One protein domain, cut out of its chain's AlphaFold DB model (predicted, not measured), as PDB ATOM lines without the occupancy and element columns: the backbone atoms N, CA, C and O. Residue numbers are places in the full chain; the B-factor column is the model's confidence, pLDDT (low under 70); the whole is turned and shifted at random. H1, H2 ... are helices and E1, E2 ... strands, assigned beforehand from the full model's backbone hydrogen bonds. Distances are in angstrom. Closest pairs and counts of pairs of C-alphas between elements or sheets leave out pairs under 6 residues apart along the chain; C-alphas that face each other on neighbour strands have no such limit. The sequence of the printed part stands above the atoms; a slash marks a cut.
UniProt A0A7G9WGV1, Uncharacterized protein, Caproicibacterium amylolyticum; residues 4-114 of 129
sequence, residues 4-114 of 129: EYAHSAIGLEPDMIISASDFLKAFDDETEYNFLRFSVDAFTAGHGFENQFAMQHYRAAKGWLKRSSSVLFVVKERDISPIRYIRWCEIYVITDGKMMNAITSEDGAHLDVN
ATOM      1  N   GLU A   4     133.725 146.282  97.315       97.94
ATOM      2  CA  GLU A   4     133.791 147.728  97.154       97.94
ATOM      3  C   GLU A   4     134.278 148.062  95.743       97.94
ATOM      4  O   GLU A   4     134.991 147.275  95.125       97.94
ATOM      5  N   TYR A   5     133.892 149.234  95.245       97.62
ATOM      6  CA  TYR A   5     134.368 149.760  93.971       97.62
ATOM      7  C   TYR A   5     135.004 151.121  94.199       97.62
ATOM      8  O   TYR A   5     134.509 151.912  95.009       97.62
ATOM      9  N   ALA A   6     136.094 151.390  93.493       95.94
ATOM     10  CA  ALA A   6     136.810 152.652  93.580       95.94
ATOM     11  C   ALA A   6     137.280 153.111  92.202       95.94
ATOM     12  O   ALA A   6     137.309 152.332  91.250       95.94
ATOM     13  N   HIS A   7     137.665 154.385  92.136       96.62
ATOM     14  CA  HIS A   7     138.309 154.938  90.957       96.62
ATOM     15  C   HIS A   7     139.623 154.213  90.660       96.62
ATOM     16  O   HIS A   7     140.489 154.118  91.534       96.62
ATOM     17  N   SER A   8     139.766 153.732  89.429       94.38
ATOM     18  CA  SER A   8     140.962 153.063  88.945       94.38
ATOM     19  C   SER A   8     142.072 154.066  88.674       94.38
ATOM     20  O   SER A   8     141.952 154.970  87.849       94.38
ATOM     21  N   ALA A   9     143.201 153.886  89.355       92.50
ATOM     22  CA  ALA A   9     144.392 154.702  89.124       92.50
ATOM     23  C   ALA A   9     145.266 154.172  87.976       92.50
ATOM     24  O   ALA A   9     146.122 154.897  87.469       92.50
ATOM     25  N   ILE A  10     145.110 152.895  87.611       94.00
ATOM     26  CA  ILE A  10     146.039 152.193  86.713       94.00
ATOM     27  C   ILE A  10     145.336 151.382  85.620       94.00
ATOM     28  O   ILE A  10     146.022 150.717  84.843       94.00
ATOM     29  N   GLY A  11     144.008 151.374  85.559       93.94
ATOM     30  CA  GLY A  11     143.230 150.592  84.603       93.94
ATOM     31  C   GLY A  11     141.948 151.295  84.170       93.94
ATOM     32  O   GLY A  11     141.808 152.508  84.307       93.94
ATOM     33  N   LEU A  12     141.031 150.517  83.601       95.50
ATOM     34  CA  LEU A  12     139.690 150.975  83.269       95.50
ATOM     35  C   LEU A  12     138.812 151.018  84.515       95.50
ATOM     36  O   LEU A  12     138.852 150.134  85.363       95.50
ATOM     37  N   GLU A  13     137.967 152.039  84.564       94.44
ATOM     38  CA  GLU A  13     137.030 152.271  85.655       94.44
ATOM     39  C   GLU A  13     135.855 151.277  85.654       94.44
ATOM     40  O   GLU A  13     135.278 151.060  84.581       94.44
ATOM     41  N   PRO A  14     135.410 150.763  86.821       97.38
ATOM     42  CA  PRO A  14     136.005 150.898  88.160       97.38
ATOM     43  C   PRO A  14     136.979 149.761  88.518       97.38
ATOM     44  O   PRO A  14     136.929 148.680  87.938       97.38
ATOM     45  N   ASP A  15     137.777 149.957  89.569       97.81
ATOM     46  CA  ASP A  15     138.454 148.845  90.243       97.81
ATOM     47  C   ASP A  15     137.493 148.121  91.200       97.81
ATOM     48  O   ASP A  15     136.701 148.765  91.898       97.81
ATOM     49  N   MET A  16     137.610 146.792  91.307       98.31
ATOM     50  CA  MET A  16     136.886 145.991  92.303       98.31
ATOM     51  C   MET A  16     137.806 145.609  93.470       98.31
ATOM     52  O   MET A  16     138.886 145.053  93.277       98.31
ATOM     53  N   ILE A  17     137.367 145.875  94.700       98.06
ATOM     54  CA  ILE A  17     138.149 145.703  95.929       98.06
ATOM     55  C   ILE A  17     137.464 144.710  96.867       98.06
ATOM     56  O   ILE A  17     136.265 144.797  97.139       98.06
ATOM     57  N   ILE A  18     138.257 143.793  97.422       98.12
ATOM     58  CA  ILE A  18     137.834 142.831  98.443       98.12
ATOM     59  C   ILE A  18     138.844 142.866  99.594       98.12
ATOM     60  O   ILE A  18     140.051 142.768  99.378       98.12
ATOM     61  N   SER A  19     138.372 142.988 100.837       97.50
ATOM     62  CA  SER A  19     139.259 142.920 102.008       97.50
ATOM     63  C   SER A  19     139.948 141.552 102.103       97.50
ATOM     64  O   SER A  19     139.345 140.529 101.769       97.50
ATOM     65  N   ALA A  20     141.183 141.491 102.615       96.94
ATOM     66  CA  ALA A  20     141.878 140.213 102.799       96.94
ATOM     67  C   ALA A  20     141.067 139.231 103.652       96.94
ATOM     68  O   ALA A  20     141.011 138.046 103.336       96.94
ATOM     69  N   SER A  21     140.404 139.712 104.707       96.06
ATOM     70  CA  SER A  21     139.584 138.867 105.579       96.06
ATOM     71  C   SER A  21     138.394 138.239 104.864       96.06
ATOM     72  O   SER A  21     138.059 137.102 105.169       96.06
ATOM     73  N   ASP A  22     137.752 138.952 103.935       96.81
ATOM     74  CA  ASP A  22     136.654 138.377 103.154       96.81
ATOM     75  C   ASP A  22     137.176 137.463 102.048       96.81
ATOM     76  O   ASP A  22     136.658 136.364 101.877       96.81
ATOM     77  N   PHE A  23     138.233 137.877 101.349       97.38
ATOM     78  CA  PHE A  23     138.856 137.076 100.299       97.38
ATOM     79  C   PHE A  23     139.357 135.725 100.825       97.38
ATOM     80  O   PHE A  23     139.211 134.704 100.159       97.38
ATOM     81  N   LEU A  24     139.911 135.689 102.042       96.44
ATOM     82  CA  LEU A  24     140.420 134.460 102.653       96.44
ATOM     83  C   LEU A  24     139.325 133.424 102.952       96.44
ATOM     84  O   LEU A  24     139.624 132.232 102.907       96.44
ATOM     85  N   LYS A  25     138.069 133.839 103.169       96.31
ATOM     86  CA  LYS A  25     136.947 132.909 103.414       96.31
ATOM     87  C   LYS A  25     136.714 131.961 102.237       96.31
ATOM     88  O   LYS A  25     136.376 130.802 102.446       96.31
ATOM     89  N   ALA A  26     136.982 132.419 101.013       96.62
ATOM     90  CA  ALA A  26     136.845 131.623  99.793       96.62
ATOM     91  C   ALA A  26     137.795 130.409  99.718       96.62
ATOM     92  O   ALA A  26     137.662 129.583  98.821       96.62
ATOM     93  N   PHE A  27     138.780 130.295 100.613       96.19
ATOM     94  CA  PHE A  27     139.688 129.142 100.648       96.19
ATOM     95  C   PHE A  27     139.264 128.070 101.648       96.19
ATOM     96  O   PHE A  27     139.772 126.954 101.559       96.19
ATOM     97  N   ASP A  28     138.359 128.413 102.561       95.12
ATOM     98  CA  ASP A  28     137.914 127.542 103.647       95.12
ATOM     99  C   ASP A  28     136.429 127.145 103.490       95.12
ATOM    100  O   ASP A  28     135.989 126.176 104.102       95.12
ATOM    101  N   ASP A  29     135.669 127.857 102.644       96.62
ATOM    102  CA  ASP A  29     134.241 127.638 102.389       96.62
ATOM    103  C   ASP A  29     133.927 127.681 100.877       96.62
ATOM    104  O   ASP A  29     134.208 128.664 100.184       96.62
ATOM    105  N   GLU A  30     133.319 126.610 100.358       96.44
ATOM    106  CA  GLU A  30     132.936 126.475  98.945       96.44
ATOM    107  C   GLU A  30     131.869 127.497  98.511       96.44
ATOM    108  O   GLU A  30     131.879 127.980  97.376       96.44
ATOM    109  N   THR A  31     130.962 127.875  99.407       97.19
ATOM    110  CA  THR A  31     129.944 128.898  99.146       97.19
ATOM    111  C   THR A  31     130.598 130.265  98.970       97.19
ATOM    112  O   THR A  31     130.298 130.969  98.005       97.19
ATOM    113  N   GLU A  32     131.544 130.627  99.842       97.56
ATOM    114  CA  GLU A  32     132.300 131.883  99.708       97.56
ATOM    115  C   GLU A  32     133.214 131.860  98.470       97.56
ATOM    116  O   GLU A  32     133.375 132.890  97.811       97.56
ATOM    117  N   TYR A  33     133.748 130.694  98.084       96.56
ATOM    118  CA  TYR A  33     134.452 130.540  96.807       96.56
ATOM    119  C   TYR A  33     133.544 130.811  95.606       96.56
ATOM    120  O   TYR A  33     133.921 131.546  94.689       96.56
ATOM    121  N   ASN A  34     132.331 130.260  95.616       96.44
ATOM    122  CA  ASN A  34     131.357 130.505  94.560       96.44
ATOM    123  C   ASN A  34     130.954 131.983  94.503       96.44
ATOM    124  O   ASN A  34     130.872 132.539  93.409       96.44
ATOM    125  N   PHE A  35     130.781 132.649  95.648       97.44
ATOM    126  CA  PHE A  35     130.526 134.091  95.683       97.44
ATOM    127  C   PHE A  35     131.678 134.910  95.106       97.44
ATOM    128  O   PHE A  35     131.418 135.820  94.317       97.44
ATOM    129  N   LEU A  36     132.930 134.573  95.431       97.75
ATOM    130  CA  LEU A  36     134.095 135.213  94.817       97.75
ATOM    131  C   LEU A  36     134.058 135.049  93.296       97.75
ATOM    132  O   LEU A  36     134.143 136.038  92.571       97.75
ATOM    133  N   ARG A  37     133.878 133.814  92.814       96.94
ATOM    134  CA  ARG A  37     133.850 133.519  91.379       96.94
ATOM    135  C   ARG A  37     132.736 134.282  90.671       96.94
ATOM    136  O   ARG A  37     133.020 134.969  89.703       96.94
ATOM    137  N   PHE A  38     131.504 134.227  91.174       96.94
ATOM    138  CA  PHE A  38     130.380 134.943  90.566       96.94
ATOM    139  C   PHE A  38     130.589 136.450  90.534       96.94
ATOM    140  O   PHE A  38     130.211 137.101  89.565       96.94
ATOM    141  N   SER A  39     131.199 137.003  91.575       97.69
ATOM    142  CA  SER A  39     131.460 138.435  91.646       97.69
ATOM    143  C   SER A  39     132.505 138.874  90.631       97.69
ATOM    144  O   SER A  39     132.309 139.867  89.937       97.69
ATOM    145  N   VAL A  40     133.586 138.105  90.506       97.88
ATOM    146  CA  VAL A  40     134.629 138.350  89.509       97.88
ATOM    147  C   VAL A  40     134.084 138.142  88.094       97.88
ATOM    148  O   VAL A  40     134.315 138.993  87.244       97.88
ATOM    149  N   ASP A  41     133.307 137.081  87.856       97.62
ATOM    150  CA  ASP A  41     132.663 136.808  86.564       97.62
ATOM    151  C   ASP A  41     131.726 137.960  86.161       97.62
ATOM    152  O   ASP A  41     131.770 138.435  85.027       97.62
ATOM    153  N   ALA A  42     130.899 138.448  87.093       97.44
ATOM    154  CA  ALA A  42     130.005 139.578  86.853       97.44
ATOM    155  C   ALA A  42     130.776 140.882  86.605       97.44
ATOM    156  O   ALA A  42     130.405 141.654  85.719       97.44
ATOM    157  N   PHE A  43     131.855 141.112  87.357       98.00
ATOM    158  CA  PHE A  43     132.728 142.265  87.180       98.00
ATOM    159  C   PHE A  43     133.355 142.264  85.782       98.00
ATOM    160  O   PHE A  43     133.143 143.207  85.025       98.00
ATOM    161  N   THR A  44     134.034 141.190  85.372       97.19
ATOM    162  CA  THR A  44     134.657 141.124  84.040       97.19
ATOM    163  C   THR A  44     133.623 141.195  82.915       97.19
ATOM    164  O   THR A  44     133.832 141.909  81.931       97.19
ATOM    165  N   ALA A  45     132.463 140.544  83.081       97.12
ATOM    166  CA  ALA A  45     131.376 140.601  82.105       97.12
ATOM    167  C   ALA A  45     130.829 142.027  81.932       97.12
ATOM    168  O   ALA A  45     130.549 142.442  80.807       97.12
ATOM    169  N   GLY A  46     130.745 142.810  83.015       96.69
ATOM    170  CA  GLY A  46     130.393 144.233  82.963       96.69
ATOM    171  C   GLY A  46     131.367 145.074  82.128       96.69
ATOM    172  O   GLY A  46     130.962 146.057  81.511       96.69
ATOM    173  N   HIS A  47     132.627 144.643  82.027       95.69
ATOM    174  CA  HIS A  47     133.643 145.238  81.156       95.69
ATOM    175  C   HIS A  47     133.723 144.585  79.766       95.69
ATOM    176  O   HIS A  47     134.570 144.967  78.954       95.69
ATOM    177  N   GLY A  48     132.827 143.648  79.451       94.31
ATOM    178  CA  GLY A  48     132.699 143.047  78.126       94.31
ATOM    179  C   GLY A  48     133.703 141.936  77.822       94.31
ATOM    180  O   GLY A  48     133.989 141.708  76.648       94.31
ATOM    181  N   PHE A  49     134.246 141.258  78.838       93.44
ATOM    182  CA  PHE A  49     135.101 140.084  78.644       93.44
ATOM    183  C   PHE A  49     134.836 138.989  79.685       93.44
ATOM    184  O   PHE A  49     134.272 139.227  80.754       93.44
ATOM    185  N   GLU A  50     135.227 137.761  79.359       91.50
ATOM    186  CA  GLU A  50     135.067 136.617  80.255       91.50
ATOM    187  C   GLU A  50     136.215 136.537  81.263       91.50
ATOM    188  O   GLU A  50     137.374 136.816  80.950       91.50
ATOM    189  N   ASN A  51     135.890 136.122  82.485       87.00
ATOM    190  CA  ASN A  51     136.884 135.869  83.513       87.00
ATOM    191  C   ASN A  51     137.787 134.691  83.114       87.00
ATOM    192  O   ASN A  51     137.313 133.628  82.723       87.00
ATOM    193  N   GLN A  52     139.095 134.867  83.278       89.25
ATOM    194  CA  GLN A  52     140.113 133.855  82.982       89.25
ATOM    195  C   GLN A  52     140.695 133.214  84.253       89.25
ATOM    196  O   GLN A  52     141.554 132.328  84.186       89.25
ATOM    197  N   PHE A  53     140.275 133.664  85.439       94.44
ATOM    198  CA  PHE A  53     140.847 133.192  86.688       94.44
ATOM    199  C   PHE A  53     140.341 131.806  87.090       94.44
ATOM    200  O   PHE A  53     139.211 131.393  86.858       94.44
ATOM    201  N   ALA A  54     141.216 131.107  87.800       92.25
ATOM    202  CA  ALA A  54     141.022 129.772  88.335       92.25
ATOM    203  C   ALA A  54     141.555 129.785  89.769       92.25
ATOM    204  O   ALA A  54     142.301 130.694  90.140       92.25
ATOM    205  N   MET A  55     141.235 128.766  90.571       91.88
ATOM    206  CA  MET A  55     141.636 128.704  91.985       91.88
ATOM    207  C   MET A  55     143.135 128.995  92.212       91.88
ATOM    208  O   MET A  55     143.502 129.678  93.166       91.88
ATOM    209  N   GLN A  56     144.014 128.530  91.320       91.44
ATOM    210  CA  GLN A  56     145.457 128.794  91.393       91.44
ATOM    211  C   GLN A  56     145.826 130.286  91.325       91.44
ATOM    212  O   GLN A  56     146.738 130.715  92.031       91.44
ATOM    213  N   HIS A  57     145.086 131.085  90.554       94.81
ATOM    214  CA  HIS A  57     145.299 132.527  90.443       94.81
ATOM    215  C   HIS A  57     144.965 133.226  91.769       94.81
ATOM    216  O   HIS A  57     145.753 134.020  92.284       94.81
ATOM    217  N   TYR A  58     143.854 132.839  92.404       96.12
ATOM    218  CA  TYR A  58     143.491 133.345  93.728       96.12
ATOM    219  C   TYR A  58     144.485 132.905  94.811       96.12
ATOM    220  O   TYR A  58     144.826 133.690  95.697       96.12
ATOM    221  N   ARG A  59     145.009 131.673  94.734       94.50
ATOM    222  CA  ARG A  59     146.053 131.185  95.654       94.50
ATOM    223  C   ARG A  59     147.346 131.990  95.547       94.50
ATOM    224  O   ARG A  59     147.972 132.246  96.573       94.50
ATOM    225  N   ALA A  60     147.727 132.416  94.346       92.50
ATOM    226  CA  ALA A  60     148.883 133.287  94.169       92.50
ATOM    227  C   ALA A  60     148.680 134.632  94.876       92.50
ATOM    228  O   ALA A  60     149.528 135.027  95.672       92.50
ATOM    229  N   ALA A  61     147.518 135.271  94.693       95.38
ATOM    230  CA  ALA A  61     147.159 136.492  95.420       95.38
ATOM    231  C   ALA A  61     147.164 136.286  96.944       95.38
ATOM    232  O   ALA A  61     147.729 137.103  97.672       95.38
ATOM    233  N   LYS A  62     146.636 135.152  97.430       95.19
ATOM    234  CA  LYS A  62     146.674 134.777  98.854       95.19
ATOM    235  C   LYS A  62     148.095 134.780  99.430       95.19
ATOM    236  O   LYS A  62     148.271 135.219 100.563       95.19
ATOM    237  N   GLY A  63     149.103 134.353  98.664       92.25
ATOM    238  CA  GLY A  63     150.508 134.337  99.099       92.25
ATOM    239  C   GLY A  63     151.092 135.717  99.437       92.25
ATOM    240  O   GLY A  63     152.075 135.814 100.176       92.25
ATOM    241  N   TRP A  64     150.477 136.794  98.946       92.00
ATOM    242  CA  TRP A  64     150.890 138.172  99.224       92.00
ATOM    243  C   TRP A  64     150.152 138.810 100.407       92.00
ATOM    244  O   TRP A  64     150.581 139.862 100.886       92.00
ATOM    245  N   LEU A  65     149.062 138.203 100.886       93.75
ATOM    246  CA  LEU A  65     148.183 138.820 101.876       93.75
ATOM    247  C   LEU A  65     148.811 138.894 103.271       93.75
ATOM    248  O   LEU A  65     149.388 137.938 103.790       93.75
ATOM    249  N   LYS A  66     148.595 140.036 103.921       91.12
ATOM    250  CA  LYS A  66     148.673 140.240 105.367       91.12
ATOM    251  C   LYS A  66     147.273 140.555 105.902       91.12
ATOM    252  O   LYS A  66     146.317 140.747 105.154       91.12
ATOM    253  N   ARG A  67     147.154 140.659 107.228       85.06
ATOM    254  CA  ARG A  67     145.879 140.934 107.911       85.06
ATOM    255  C   ARG A  67     145.197 142.233 107.457       85.06
ATOM    256  O   ARG A  67     143.976 142.276 107.421       85.06
ATOM    257  N   SER A  68     145.975 143.270 107.144       90.56
ATOM    258  CA  SER A  68     145.507 144.601 106.722       90.56
ATOM    259  C   SER A  68     145.392 144.765 105.204       90.56
ATOM    260  O   SER A  68     145.173 145.879 104.733       90.56
ATOM    261  N   SER A  69     145.594 143.698 104.432       96.75
ATOM    262  CA  SER A  69     145.631 143.797 102.977       96.75
ATOM    263  C   SER A  69     144.237 143.911 102.357       96.75
ATOM    264  O   SER A  69     143.236 143.499 102.947       96.75
ATOM    265  N   SER A  70     144.207 144.375 101.112       97.31
ATOM    266  CA  SER A  70     143.056 144.263 100.215       97.31
ATOM    267  C   SER A  70     143.493 143.656  98.889       97.31
ATOM    268  O   SER A  70     144.611 143.892  98.427       97.31
ATOM    269  N   VAL A  71     142.609 142.874  98.282       98.06
ATOM    270  CA  VAL A  71     142.748 142.368  96.917       98.06
ATOM    271  C   VAL A  71     142.030 143.331  95.986       98.06
ATOM    272  O   VAL A  71     140.876 143.679  96.224       98.06
ATOM    273  N   LEU A  72     142.733 143.758  94.947       98.00
ATOM    274  CA  LEU A  72     142.263 144.682  93.930       98.00
ATOM    275  C   LEU A  72     142.224 143.949  92.589       98.00
ATOM    276  O   LEU A  72     143.221 143.354  92.181       98.00
ATOM    277  N   PHE A  73     141.088 144.012  91.914       98.31
ATOM    278  CA  PHE A  73     140.896 143.527  90.558       98.31
ATOM    279  C   PHE A  73     140.813 144.735  89.636       98.31
ATOM    280  O   PHE A  73     139.949 145.593  89.819       98.31
ATOM    281  N   VAL A  74     141.722 144.793  88.669       98.25
ATOM    282  CA  VAL A  74     141.868 145.936  87.770       98.25
ATOM    283  C   VAL A  74     141.700 145.472  86.341       98.25
ATOM    284  O   VAL A  74     142.403 144.564  85.893       98.25
ATOM    285  N   VAL A  75     140.811 146.127  85.603       97.75
ATOM    286  CA  VAL A  75     140.654 145.863  84.175       97.75
ATOM    287  C   VAL A  75     141.703 146.640  83.393       97.75
ATOM    288  O   VAL A  75     141.887 147.841  83.582       97.75
ATOM    289  N   LYS A  76     142.388 145.956  82.487       97.06
ATOM    290  CA  LYS A  76     143.321 146.547  81.529       97.06
ATOM    291  C   LYS A  76     142.753 146.448  80.126       97.06
ATOM    292  O   LYS A  76     141.925 145.582  79.843       97.06
ATOM    293  N   GLU A  77     143.218 147.331  79.256       94.75
ATOM    294  CA  GLU A  77     142.845 147.357  77.851       94.75
ATOM    295  C   GLU A  77     144.074 147.595  76.978       94.75
ATOM    296  O   GLU A  77     144.973 148.361  77.333       94.75
ATOM    297  N   ARG A  78     144.102 146.932  75.823       93.44
ATOM    298  CA  ARG A  78     145.058 147.195  74.751       93.44
ATOM    299  C   ARG A  78     144.326 147.302  73.429       93.44
ATOM    300  O   ARG A  78     143.602 146.383  73.041       93.44
ATOM    301  N   ASP A  79     144.623 148.361  72.692       92.12
ATOM    302  CA  ASP A  79     144.186 148.510  71.312       92.12
ATOM    303  C   ASP A  79     144.892 147.495  70.406       92.12
ATOM    304  O   ASP A  79     146.120 147.427  70.348       92.12
ATOM    305  N   ILE A  80     144.109 146.717  69.658       90.31
ATOM    306  CA  ILE A  80     144.603 145.914  68.527       90.31
ATOM    307  C   ILE A  80     144.471 146.721  67.230       90.31
ATOM    308  O   ILE A  80     145.278 146.601  66.312       90.31
ATOM    309  N   SER A  81     143.400 147.510  67.126       89.81
ATOM    310  CA  SER A  81     143.070 148.348  65.973       89.81
ATOM    311  C   SER A  81     142.115 149.470  66.408       89.81
ATOM    312  O   SER A  81     141.537 149.359  67.488       89.81
ATOM    313  N   PRO A  82     141.826 150.476  65.561       88.38
ATOM    314  CA  PRO A  82     140.952 151.600  65.925       88.38
ATOM    315  C   PRO A  82     139.540 151.234  66.414       88.38
ATOM    316  O   PRO A  82     138.862 152.071  66.996       88.38
ATOM    317  N   ILE A  83     139.071 150.011  66.143       88.25
ATOM    318  CA  ILE A  83     137.739 149.522  66.538       88.25
ATOM    319  C   ILE A  83     137.789 148.206  67.327       88.25
ATOM    320  O   ILE A  83     136.751 147.575  67.529       88.25
ATOM    321  N   ARG A  84     138.982 147.730  67.708       88.12
ATOM    322  CA  ARG A  84     139.138 146.466  68.445       88.12
ATOM    323  C   ARG A  84     140.151 146.622  69.555       88.12
ATOM    324  O   ARG A  84     141.297 146.977  69.296       88.12
ATOM    325  N   TYR A  85     139.732 146.220  70.737       91.31
ATOM    326  CA  TYR A  85     140.535 146.187  71.942       91.31
ATOM    327  C   TYR A  85     140.477 144.790  72.563       91.31
ATOM    328  O   TYR A  85     139.494 144.064  72.395       91.31
ATOM    329  N   ILE A  86     141.538 144.412  73.270       93.25
ATOM    330  CA  ILE A  86     141.537 143.277  74.198       93.25
ATOM    331  C   ILE A  86     141.420 143.851  75.594       93.25
ATOM    332  O   ILE A  86     142.138 144.793  75.928       93.25
ATOM    333  N   ARG A  87     140.547 143.257  76.405       95.50
ATOM    334  CA  ARG A  87     140.465 143.525  77.836       95.50
ATOM    335  C   ARG A  87     140.811 142.278  78.620       95.50
ATOM    336  O   ARG A  87     140.486 141.171  78.199       95.50
ATOM    337  N   TRP A  88     141.452 142.485  79.756       96.94
ATOM    338  CA  TRP A  88     141.746 141.437  80.722       96.94
ATOM    339  C   TRP A  88     141.660 142.001  82.133       96.94
ATOM    340  O   TRP A  88     141.585 143.215  82.332       96.94
ATOM    341  N   CYS A  89     141.656 141.106  83.115       97.62
ATOM    342  CA  CYS A  89     141.675 141.467  84.521       97.62
ATOM    343  C   CYS A  89     143.029 141.096  85.117       97.62
ATOM    344  O   CYS A  89     143.566 140.022  84.845       97.62
ATOM    345  N   GLU A  90     143.550 141.964  85.967       97.75
ATOM    346  CA  GLU A  90     144.753 141.736  86.757       97.75
ATOM    347  C   GLU A  90     144.411 141.761  88.242       97.75
ATOM    348  O   GLU A  90     143.475 142.443  88.665       97.75
ATOM    349  N   ILE A  91     145.179 141.020  89.043       98.00
ATOM    350  CA  ILE A  91     145.006 140.963  90.494       98.00
ATOM    351  C   ILE A  91     146.210 141.607  91.160       98.00
ATOM    352  O   ILE A  91     147.349 141.154  91.017       98.00
ATOM    353  N   TYR A  92     145.934 142.616  91.971       97.25
ATOM    354  CA  TYR A  92     146.907 143.279  92.816       97.25
ATOM    355  C   TYR A  92     146.559 143.067  94.284       97.25
ATOM    356  O   TYR A  92     145.402 142.882  94.663       97.25
ATOM    357  N   VAL A  93     147.575 143.119  95.135       97.31
ATOM    358  CA  VAL A  93     147.406 143.110  96.586       97.31
ATOM    359  C   VAL A  93     147.946 144.412  97.144       97.31
ATOM    360  O   VAL A  93     149.134 144.706  97.020       97.31
ATOM    361  N   ILE A  94     147.077 145.187  97.787       95.44
ATOM    362  CA  ILE A  94     147.460 146.406  98.494       95.44
ATOM    363  C   ILE A  94     147.736 146.044  99.946       95.44
ATOM    364  O   ILE A  94     146.886 145.475 100.623       95.44
ATOM    365  N   THR A  95     148.930 146.366 100.431       93.25
ATOM    366  CA  THR A  95     149.347 146.134 101.817       93.25
ATOM    367  C   THR A  95     150.220 147.282 102.283       93.25
ATOM    368  O   THR A  95     151.219 147.589 101.639       93.25
ATOM    369  N   ASP A  96     149.873 147.901 103.411       88.88
ATOM    370  CA  ASP A  96     150.656 148.989 104.013       88.88
ATOM    371  C   ASP A  96     150.959 150.128 103.006       88.88
ATOM    372  O   ASP A  96     152.072 150.648 102.936       88.88
ATOM    373  N   GLY A  97     149.975 150.466 102.161       86.00
ATOM    374  CA  GLY A  97     150.090 151.495 101.116       86.00
ATOM    375  C   GLY A  97     150.909 151.092  99.883       86.00
ATOM    376  O   GLY A  97     151.089 151.907  98.983       86.00
ATOM    377  N   LYS A  98     151.403 149.852  99.814       91.12
ATOM    378  CA  LYS A  98     152.134 149.316  98.658       91.12
ATOM    379  C   LYS A  98     151.251 148.379  97.857       91.12
ATOM    380  O   LYS A  98     150.570 147.534  98.432       91.12
ATOM    381  N   MET A  99     151.313 148.503  96.538       93.88
ATOM    382  CA  MET A  99     150.632 147.617  95.606       93.88
ATOM    383  C   MET A  99     151.614 146.562  95.090       93.88
ATOM    384  O   MET A  99     152.690 146.904  94.606       93.88
ATOM    385  N   MET A 100     151.245 145.291  95.219       94.44
ATOM    386  CA  MET A 100     152.006 144.152  94.712       94.44
ATOM    387  C   MET A 100     151.245 143.495  93.569       94.44
ATOM    388  O   MET A 100     150.054 143.214  93.698       94.44
ATOM    389  N   ASN A 101     151.945 143.211  92.479       93.56
ATOM    390  CA  ASN A 101     151.388 142.547  91.308       93.56
ATOM    391  C   ASN A 101     151.290 141.054  91.616       93.56
ATOM    392  O   ASN A 101     152.322 140.394  91.690       93.56
ATOM    393  N   ALA A 102     150.087 140.524  91.835       94.50
ATOM    394  CA  ALA A 102     149.910 139.095  92.078       94.50
ATOM    395  C   ALA A 102     149.686 138.346  90.764       94.50
ATOM    396  O   ALA A 102     150.361 137.352  90.508       94.50
ATOM    397  N   ILE A 103     148.782 138.851  89.926       96.25
ATOM    398  CA  ILE A 103     148.502 138.331  88.588       96.25
ATOM    399  C   ILE A 103     148.485 139.501  87.612       96.25
ATOM    400  O   ILE A 103     147.709 140.435  87.806       96.25
ATOM    401  N   THR A 104     149.314 139.449  86.579       95.75
ATOM    402  CA  THR A 104     149.383 140.475  85.524       95.75
ATOM    403  C   THR A 104     149.276 139.827  84.157       95.75
ATOM    404  O   THR A 104     149.337 138.607  84.049       95.75
ATOM    405  N   SER A 105     149.116 140.615  83.104       94.25
ATOM    406  CA  SER A 105     149.294 140.120  81.746       94.25
ATOM    407  C   SER A 105     149.891 141.200  80.874       94.25
ATOM    408  O   SER A 105     149.453 142.351  80.889       94.25
ATOM    409  N   GLU A 106     150.880 140.817  80.076       91.06
ATOM    410  CA  GLU A 106     151.408 141.716  79.065       91.06
ATOM    411  C   GLU A 106     150.535 141.767  77.817       91.06
ATOM    412  O   GLU A 106     150.644 142.742  77.093       91.06
ATOM    413  N   ASP A 107     149.702 140.776  77.505       88.31
ATOM    414  CA  ASP A 107     148.986 140.704  76.220       88.31
ATOM    415  C   ASP A 107     147.473 140.460  76.329       88.31
ATOM    416  O   ASP A 107     146.772 140.494  75.317       88.31
ATOM    417  N   GLY A 108     146.969 140.248  77.544       87.81
ATOM    418  CA  GLY A 108     145.582 139.894  77.836       87.81
ATOM    419  C   GLY A 108     145.189 138.465  77.450       87.81
ATOM    420  O   GLY A 108     144.046 138.065  77.681       87.81
ATOM    421  N   ALA A 109     146.111 137.696  76.871       85.38
ATOM    422  CA  ALA A 109     145.916 136.301  76.490       85.38
ATOM    423  C   ALA A 109     146.577 135.345  77.493       85.38
ATOM    424  O   ALA A 109     146.046 134.264  77.754       85.38
ATOM    425  N   HIS A 110     147.708 135.748  78.074       90.19
ATOM    426  CA  HIS A 110     148.484 134.946  79.012       90.19
ATOM    427  C   HIS A 110     148.587 135.658  80.358       90.19
ATOM    428  O   HIS A 110     149.105 136.769  80.450       90.19
ATOM    429  N   LEU A 111     148.081 135.014  81.412       92.31
ATOM    430  CA  LEU A 111     148.182 135.526  82.774       92.31
ATOM    431  C   LEU A 111     149.498 135.076  83.418       92.31
ATOM    432  O   LEU A 111     149.745 133.880  83.586       92.31
ATOM    433  N   ASP A 112     150.298 136.043  83.844       93.19
ATOM    434  CA  ASP A 112     151.533 135.842  84.587       93.19
ATOM    435  C   ASP A 112     151.250 135.770  86.087       93.19
ATOM    436  O   ASP A 112     150.722 136.703  86.701       93.19
ATOM    437  N   VAL A 113     151.632 134.648  86.698       92.94
ATOM    438  CA  VAL A 113     151.499 134.421  88.138       92.94
ATOM    439  C   VAL A 113     152.776 134.849  88.852       92.94
ATOM    440  O   VAL A 113     153.792 134.154  88.822       92.94
ATOM    441  N   ASN A 114     152.711 135.966  89.569       88.31
ATOM    442  CA  ASN A 114     153.823 136.459  90.368       88.31
ATOM    443  C   ASN A 114     153.761 135.841  91.765       88.31
ATOM    444  O   ASN A 114     152.953 136.223  92.611       88.31
TER     445      ASN A 114
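What this domain is: This is residues 4 to 114 of the 129 residues of an uncharacterized protein of Caproicibacterium amylolyticum (UniProt A0A7G9WGV1). One strongly twisted sheet of five strands has its helices over one face: long H2 over E3, H3 over E4, and H1 at the sheet's end beside the strands. The far end of the hairpin E3 and E4, round Pro 82, reaches out beyond the helices. The 111 printed residues run E1 E2 H1 H2 H3 E3 E4 E5, with sheet order E1 - E2 - E3 - E4 - E5, antiparallel throughout; the class is mixed. The whole is compact, radius of gyration of the C-alphas 13.5 A, spanning 44 by 30 by 24 A.

Where its parts are: Find C-alpha 4 at (133.791, 147.728, 97.154), where E1, residues 4 to 6, begins. E2 is residues 12 to 19, H1 20 to 25, H2 30 to 46, 24.0 A long, and H3 55 to 62. E3, residues 70 to 81, runs 34.5 A; E4, 84 to 95, returns over 34.9 A. E5, 98 to 104, ends at C-alpha 104, (149.383, 140.475, 85.524).

How they stand to each other: Look for N 4 and O 17, 2.9 A, between E1 and E2; N 16 and O 73, 3.0 A, between E2 and E3. E3, E4 and E5 form a meander, each the antiparallel neighbour of the one before, with N 74 and O 90 at 2.9 A and N 93 and O 100 at 2.9 A. H2 and H3 make two layers with the sheet, helices on one face, at heights of 10.0 A and 9.5 A. The closest C-alphas of H3 and E5 are Ala 61 and Ala 102, 5.1 A. H1 and H2 only just touch, with 3 pairs within 8 A, closest C-alphas Lys 25 and Glu 32, 6.0 A. Every O i to N i+4 pair is within hydrogen-bond range in H2 and H3, 1 of 2 in H1.

The domain as a whole: The C-alphas farthest apart, Asp 28 and Pro 82, are 44.8 A apart. The printed part has no cut, no link is long, and no printed residue is under 70 in pLDDT.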